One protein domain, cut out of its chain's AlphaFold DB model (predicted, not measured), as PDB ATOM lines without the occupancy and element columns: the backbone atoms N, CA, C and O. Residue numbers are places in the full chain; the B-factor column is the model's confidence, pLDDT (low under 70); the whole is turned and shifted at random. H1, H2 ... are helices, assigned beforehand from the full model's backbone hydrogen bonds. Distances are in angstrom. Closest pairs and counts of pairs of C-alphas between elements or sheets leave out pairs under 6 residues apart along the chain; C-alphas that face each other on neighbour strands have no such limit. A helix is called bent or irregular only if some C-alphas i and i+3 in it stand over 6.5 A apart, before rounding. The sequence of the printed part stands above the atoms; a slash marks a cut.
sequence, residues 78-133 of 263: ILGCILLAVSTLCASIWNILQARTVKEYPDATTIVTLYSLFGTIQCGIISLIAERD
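What this domain is: This is residues 78 to 133 of the 263 residues of the protein "WAT1-related protein" of Macleaya cordata (UniProt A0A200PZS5). Two long helices, H1 and H2, make an open V: they come near each other only beside the tight turn of residues 105 to 107 and spread apart toward the two ends of the printed part. The space between the arms of the V is empty, and most of each helix stands free. The printed part has 56 residues with two named helices, H1 then H2, and no named strand; its class is all helix. It is loose, with a radius of gyration of the C-alphas of 14.3 A, and flat, spanning 41 by 25 by 10 A.

How they stand to each other: H1, residues 78 to 104, is the longest helix, with 27 residues. H2, residues 108 to 130, is close to it but not clearly touching, with 2 pairs of C-alphas within 8 A. The closest C-alphas of the two are those of Val 102 and Ile 111, 7.1 A apart. The helices run opposite ways at a shallow tilt of 26 degrees, and their centres are 14.8 A apart. Residues 78 to 97 of H1 stand free, and so do residues 116 to 133, of which 116 to 130 belong to H2. In H2 every O i to N i+4 pair is within hydrogen-bond range; in H1 22 of 23 are.

Where its parts are: H1 begins at C-alpha 78, at (157.909, 195.360, 213.974), and ends at C-alpha 104, at (142.619, 202.229, 178.419), 39.3 A away. H2 measures 32.7 A from C-alpha 108, at (144.642, 213.196, 180.660), to C-alpha 130, at (141.153, 208.172, 212.830). Neither helix is bent or irregular.

The domain as a whole: The two C-alphas farthest apart are those of Pro 106 and Asp 133, 43.4 A. The first and last printed C-alphas, of Ile 78 and Asp 133, are 25.2 A apart. The printed part has no cut, and the link from H1 to H2 is tight, with 3 residues. The mean pLDDT of the printed part is 70.1; 22 residues are under 70, namely 91 to 92, 95, 97 to 111 and 130 to 133.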
ATOM      1  N   ILE A  78     158.687 196.319 214.771       74.94
ATOM      2  CA  ILE A  78     157.909 195.360 213.974       74.94
ATOM      3  C   ILE A  78     156.686 196.028 213.345       74.94
ATOM      4  O   ILE A  78     156.420 195.818 212.162       74.94
ATOM      5  N   LEU A  79     155.971 196.867 214.101       73.06
ATOM      6  CA  LEU A  79     154.809 197.599 213.597       73.06
ATOM      7  C   LEU A  79     155.219 198.539 212.455       73.06
ATOM      8  O   LEU A  79     154.543 198.593 211.430       73.06
ATOM      9  N   GLY A  80     156.365 199.213 212.594       71.25
ATOM     10  CA  GLY A  80     156.946 200.044 211.537       71.25
ATOM     11  C   GLY A  80     157.277 199.246 210.273       71.25
ATOM     12  O   GLY A  80     156.932 199.671 209.171       71.25
ATOM     13  N   CYS A  81     157.881 198.062 210.415       72.31
ATOM     14  CA  CYS A  81     158.172 197.172 209.288       72.31
ATOM     15  C   CYS A  81     156.900 196.663 208.596       72.31
ATOM     16  O   CYS A  81     156.829 196.684 207.367       72.31
ATOM     17  N   ILE A  82     155.887 196.247 209.362       73.00
ATOM     18  CA  ILE A  82     154.592 195.803 208.825       73.00
ATOM     19  C   ILE A  82     153.912 196.956 208.079       73.00
ATOM     20  O   ILE A  82     153.464 196.778 206.949       73.00
ATOM     21  N   LEU A  83     153.891 198.157 208.659       72.38
ATOM     22  CA  LEU A  83     153.284 199.333 208.037       72.38
ATOM     23  C   LEU A  83     154.016 199.743 206.750       72.38
ATOM     24  O   LEU A  83     153.391 200.107 205.750       72.38
ATOM     25  N   LEU A  84     155.346 199.624 206.729       72.44
ATOM     26  CA  LEU A  84     156.155 199.866 205.536       72.44
ATOM     27  C   LEU A  84     155.905 198.803 204.450       72.44
ATOM     28  O   LEU A  84     155.793 199.134 203.269       72.44
ATOM     29  N   ALA A  85     155.751 197.534 204.827       73.44
ATOM     30  CA  ALA A  85     155.391 196.467 203.895       73.44
ATOM     31  C   ALA A  85     154.000 196.710 203.282       73.44
ATOM     32  O   ALA A  85     153.843 196.681 202.062       73.44
ATOM     33  N   VAL A  86     153.005 197.052 204.102       76.38
ATOM     34  CA  VAL A  86     151.651 197.384 203.630       76.38
ATOM     35  C   VAL A  86     151.672 198.598 202.698       76.38
ATOM     36  O   VAL A  86     151.056 198.556 201.630       76.38
ATOM     37  N   SER A  87     152.417 199.655 203.035       72.75
ATOM     38  CA  SER A  87     152.500 200.850 202.183       72.75
ATOM     39  C   SER A  87     153.150 200.558 200.827       72.75
ATOM     40  O   SER A  87     152.657 201.012 199.794       72.75
ATOM     41  N   THR A  88     154.204 199.739 200.789       74.56
ATOM     42  CA  THR A  88     154.880 199.364 199.535       74.56
ATOM     43  C   THR A  88     154.047 198.427 198.660       74.56
ATOM     44  O   THR A  88     154.080 198.554 197.428       74.56
ATOM     45  N   LEU A  89     153.266 197.524 199.261       73.44
ATOM     46  CA  LEU A  89     152.283 196.698 198.555       73.44
ATOM     47  C   LEU A  89     151.165 197.562 197.969       73.44
ATOM     48  O   LEU A  89     150.901 197.478 196.768       73.44
ATOM     49  N   CYS A  90     150.585 198.453 198.775       72.44
ATOM     50  CA  CYS A  90     149.552 199.392 198.339       72.44
ATOM     51  C   CYS A  90     150.045 200.270 197.176       72.44
ATOM     52  O   CYS A  90     149.415 200.310 196.123       72.44
ATOM     53  N   ALA A  91     151.238 200.860 197.292       67.81
ATOM     54  CA  ALA A  91     151.861 201.646 196.224       67.81
ATOM     55  C   ALA A  91     152.162 200.825 194.954       67.81
ATOM     56  O   ALA A  91     152.268 201.364 193.852       67.81
ATOM     57  N   SER A  92     152.354 199.511 195.073       64.81
ATOM     58  CA  SER A  92     152.586 198.640 193.916       64.81
ATOM     59  C   SER A  92     151.284 198.277 193.209       64.81
ATOM     60  O   SER A  92     151.235 198.379 191.985       64.81
ATOM     61  N   ILE A  93     150.228 197.950 193.961       72.06
ATOM     62  CA  ILE A  93     148.868 197.769 193.429       72.06
ATOM     63  C   ILE A  93     148.409 199.054 192.732       72.06
ATOM     64  O   ILE A  93     147.934 199.003 191.599       72.06
ATOM     65  N   TRP A  94     148.647 200.206 193.364       71.81
ATOM     66  CA  TRP A  94     148.342 201.521 192.809       71.81
ATOM     67  C   TRP A  94     149.023 201.765 191.461       71.81
ATOM     68  O   TRP A  94     148.359 202.109 190.489       71.81
ATOM     69  N   ASN A  95     150.335 201.521 191.362       66.44
ATOM     70  CA  ASN A  95     151.063 201.701 190.101       66.44
ATOM     71  C   ASN A  95     150.557 200.770 188.990       66.44
ATOM     72  O   ASN A  95     150.546 201.164 187.827       66.44
ATOM     73  N   ILE A  96     150.155 199.540 189.325       72.25
ATOM     74  CA  ILE A  96     149.582 198.603 188.348       72.25
ATOM     75  C   ILE A  96     148.231 199.119 187.860       72.25
ATOM     76  O   ILE A  96     147.992 199.129 186.653       72.25
ATOM     77  N   LEU A  97     147.371 199.575 188.773       69.62
ATOM     78  CA  LEU A  97     146.076 200.152 188.426       69.62
ATOM     79  C   LEU A  97     146.259 201.390 187.541       69.62
ATOM     80  O   LEU A  97     145.665 201.465 186.472       69.62
ATOM     81  N   GLN A  98     147.174 202.286 187.914       56.62
ATOM     82  CA  GLN A  98     147.511 203.474 187.135       56.62
ATOM     83  C   GLN A  98     148.018 203.121 185.728       56.62
ATOM     84  O   GLN A  98     147.559 203.706 184.750       56.62
ATOM     85  N   ALA A  99     148.906 202.131 185.601       66.56
ATOM     86  CA  ALA A  99     149.412 201.678 184.305       66.56
ATOM     87  C   ALA A  99     148.314 201.067 183.415       66.56
ATOM     88  O   ALA A  99     148.366 201.207 182.194       66.56
ATOM     89  N   ARG A 100     147.316 200.398 184.007       68.75
ATOM     90  CA  ARG A 100     146.142 199.885 183.282       68.75
ATOM     91  C   ARG A 100     145.229 201.024 182.833       68.75
ATOM     92  O   ARG A 100     144.866 201.070 181.666       68.75
ATOM     93  N   THR A 101     144.927 201.973 183.718       65.44
ATOM     94  CA  THR A 101     144.052 203.117 183.421       65.44
ATOM     95  C   THR A 101     144.619 204.020 182.325       65.44
ATOM     96  O   THR A 101     143.876 204.411 181.434       65.44
ATOM     97  N   VAL A 102     145.928 204.297 182.334       64.44
ATOM     98  CA  VAL A 102     146.601 205.101 181.290       64.44
ATOM     99  C   VAL A 102     146.550 204.423 179.915       64.44
ATOM    100  O   VAL A 102     146.549 205.101 178.894       64.44
ATOM    101  N   LYS A 103     146.506 203.086 179.872       63.34
ATOM    102  CA  LYS A 103     146.457 202.328 178.615       63.34
ATOM    103  C   LYS A 103     145.054 202.288 178.000       63.34
ATOM    104  O   LYS A 103     144.934 202.220 176.783       63.34
ATOM    105  N   GLU A 104     144.023 202.309 178.839       69.25
ATOM    106  CA  GLU A 104     142.619 202.229 178.419       69.25
ATOM    107  C   GLU A 104     142.024 203.616 178.096       69.25
ATOM    108  O   GLU A 104     141.111 203.714 177.281       69.25
ATOM    109  N   TYR A 105     142.549 204.694 178.701       60.88
ATOM    110  CA  TYR A 105     142.030 206.059 178.554       60.88
ATOM    111  C   TYR A 105     143.120 207.043 178.086       60.88
ATOM    112  O   TYR A 105     143.988 207.407 178.882       60.88
ATOM    113  N   PRO A 106     143.069 207.532 176.829       58.09
ATOM    114  CA  PRO A 106     144.052 208.476 176.288       58.09
ATOM    115  C   PRO A 106     143.840 209.934 176.736       58.09
ATOM    116  O   PRO A 106     144.659 210.793 176.414       58.09
ATOM    117  N   ASP A 107     142.768 210.235 177.479       64.56
ATOM    118  CA  ASP A 107     142.471 211.598 177.924       64.56
ATOM    119  C   ASP A 107     143.005 211.870 179.342       64.56
ATOM    120  O   ASP A 107     142.582 211.268 180.339       64.56
ATOM    121  N   ALA A 108     143.947 212.813 179.434       58.53
ATOM    122  CA  ALA A 108     144.642 213.196 180.660       58.53
ATOM    123  C   ALA A 108     143.691 213.713 181.755       58.53
ATOM    124  O   ALA A 108     143.971 213.569 182.948       58.53
ATOM    125  N   THR A 109     142.551 214.286 181.369       62.84
ATOM    126  CA  THR A 109     141.556 214.836 182.303       62.84
ATOM    127  C   THR A 109     140.834 213.751 183.106       62.84
ATOM    128  O   THR A 109     140.621 213.904 184.314       62.84
ATOM    129  N   THR A 110     140.547 212.607 182.485       68.06
ATOM    130  CA  THR A 110     139.912 211.452 183.144       68.06
ATOM    131  C   THR A 110     140.837 210.831 184.187       68.06
ATOM    132  O   THR A 110     140.411 210.525 185.301       68.06
ATOM    133  N   ILE A 111     142.132 210.718 183.877       67.00
ATOM    134  CA  ILE A 111     143.140 210.167 184.796       67.00
ATOM    135  C   ILE A 111     143.290 211.054 186.039       67.00
ATOM    136  O   ILE A 111     143.347 210.544 187.158       67.00
ATOM    137  N   VAL A 112     143.313 212.380 185.868       71.38
ATOM    138  CA  VAL A 112     143.401 213.334 186.987       71.38
ATOM    139  C   VAL A 112     142.144 213.292 187.857       71.38
ATOM    140  O   VAL A 112     142.243 213.317 189.085       71.38
ATOM    141  N   THR A 113     140.966 213.168 187.244       70.25
ATOM    142  CA  THR A 113     139.691 213.089 187.971       70.25
ATOM    143  C   THR A 113     139.596 211.799 188.783       70.25
ATOM    144  O   THR A 113     139.259 211.841 189.965       70.25
ATOM    145  N   LEU A 114     139.980 210.661 188.198       70.00
ATOM    146  CA  LEU A 114     140.062 209.378 188.903       70.00
ATOM    147  C   LEU A 114     141.079 209.418 190.049       70.00
ATOM    148  O   LEU A 114     140.788 208.927 191.140       70.00
ATOM    149  N   TYR A 115     142.243 210.038 189.832       71.44
ATOM    150  CA  TYR A 115     143.259 210.232 190.869       71.44
ATOM    151  C   TYR A 115     142.716 211.050 192.046       71.44
ATOM    152  O   TYR A 115     142.877 210.659 193.202       71.44
ATOM    153  N   SER A 116     142.031 212.159 191.754       73.62
ATOM    154  CA  SER A 116     141.415 213.001 192.780       73.62
ATOM    155  C   SER A 116     140.311 212.256 193.528       73.62
ATOM    156  O   SER A 116     140.268 212.324 194.751       73.62
ATOM    157  N   LEU A 117     139.455 211.514 192.821       75.44
ATOM    158  CA  LEU A 117     138.348 210.766 193.416       75.44
ATOM    159  C   LEU A 117     138.855 209.709 194.401       75.44
ATOM    160  O   LEU A 117     138.402 209.652 195.543       75.44
ATOM    161  N   PHE A 118     139.829 208.898 193.986       75.19
ATOM    162  CA  PHE A 118     140.405 207.877 194.857       75.19
ATOM    163  C   PHE A 118     141.162 208.490 196.038       75.19
ATOM    164  O   PHE A 118     141.062 207.980 197.152       75.19
ATOM    165  N   GLY A 119     141.876 209.600 195.813       76.12
ATOM    166  CA  GLY A 119     142.526 210.362 196.877       76.12
ATOM    167  C   GLY A 119     141.522 210.837 197.927       76.12
ATOM    168  O   GLY A 119     141.737 210.631 199.119       76.12
ATOM    169  N   THR A 120     140.381 211.382 197.497       77.25
ATOM    170  CA  THR A 120     139.291 211.788 198.395       77.25
ATOM    171  C   THR A 120     138.691 210.599 199.142       77.25
ATOM    172  O   THR A 120     138.485 210.699 200.348       77.25
ATOM    173  N   ILE A 121     138.458 209.463 198.474       76.56
ATOM    174  CA  ILE A 121     137.941 208.242 199.118       76.56
ATOM    175  C   ILE A 121     138.916 207.746 200.192       76.56
ATOM    176  O   ILE A 121     138.502 207.458 201.312       76.56
ATOM    177  N   GLN A 122     140.213 207.681 199.887       75.94
ATOM    178  CA  GLN A 122     141.226 207.205 200.825       75.94
ATOM    179  C   GLN A 122     141.397 208.160 202.014       75.94
ATOM    180  O   GLN A 122     141.433 207.703 203.156       75.94
ATOM    181  N   CYS A 123     141.431 209.475 201.771       75.94
ATOM    182  CA  CYS A 123     141.414 210.482 202.834       75.94
ATOM    183  C   CYS A 123     140.149 210.376 203.694       75.94
ATOM    184  O   CYS A 123     140.242 210.460 204.916       75.94
ATOM    185  N   GLY A 124     138.991 210.135 203.075       76.62
ATOM    186  CA  GLY A 124     137.722 209.933 203.768       76.62
ATOM    187  C   GLY A 124     137.749 208.709 204.677       76.62
ATOM    188  O   GLY A 124     137.434 208.827 205.853       76.62
ATOM    189  N   ILE A 125     138.195 207.554 204.174       76.19
ATOM    190  CA  ILE A 125     138.307 206.316 204.964       76.19
ATOM    191  C   ILE A 125     139.279 206.501 206.134       76.19
ATOM    192  O   ILE A 125     138.962 206.097 207.250       76.19
ATOM    193  N   ILE A 126     140.442 207.118 205.902       76.88
ATOM    194  CA  ILE A 126     141.435 207.363 206.957       76.88
ATOM    195  C   ILE A 126     140.871 208.309 208.016       76.88
ATOM    196  O   ILE A 126     140.992 208.003 209.194       76.88
ATOM    197  N   SER A 127     140.220 209.405 207.620       74.81
ATOM    198  CA  SER A 127     139.580 210.328 208.565       74.81
ATOM    199  C   SER A 127     138.479 209.630 209.367       74.81
ATOM    200  O   SER A 127     138.408 209.783 210.579       74.81
ATOM    201  N   LEU A 128     137.686 208.769 208.726       73.38
ATOM    202  CA  LEU A 128     136.627 208.007 209.390       73.38
ATOM    203  C   LEU A 128     137.190 206.963 210.367       73.38
ATOM    204  O   LEU A 128     136.544 206.648 211.354       73.38
ATOM    205  N   ILE A 129     138.379 206.407 210.116       73.81
ATOM    206  CA  ILE A 129     139.050 205.480 211.043       73.81
ATOM    207  C   ILE A 129     139.775 206.235 212.165       73.81
ATOM    208  O   ILE A 129     139.779 205.754 213.293       73.81
ATOM    209  N   ALA A 130     140.389 207.381 211.869       67.94
ATOM    210  CA  ALA A 130     141.153 208.172 212.830       67.94
ATOM    211  C   ALA A 130     140.256 208.864 213.867       67.94
ATOM    212  O   ALA A 130     140.599 208.883 215.043       67.94
ATOM    213  N   GLU A 131     139.087 209.358 213.456       64.62
ATOM    214  CA  GLU A 131     138.127 210.052 214.329       64.62
ATOM    215  C   GLU A 131     136.995 209.149 214.856       64.62
ATOM    216  O   GLU A 131     135.974 209.635 215.343       64.62
ATOM    217  N   ARG A 132     137.144 207.820 214.762       61.50
ATOM    218  CA  ARG A 132     136.089 206.848 215.112       61.50
ATOM    219  C   ARG A 132     135.618 206.931 216.567       61.50
ATOM    220  O   ARG A 132     134.447 206.660 216.817       61.50
ATOM    221  N   ASP A 133     136.513 207.298 217.484       59.19
ATOM    222  CA  ASP A 133     136.253 207.304 218.928       59.19
ATOM    223  C   ASP A 133     135.829 208.686 219.472       59.19
ATOM    224  O   ASP A 133     135.189 208.754 220.518       59.19
TER     225      ASP A 133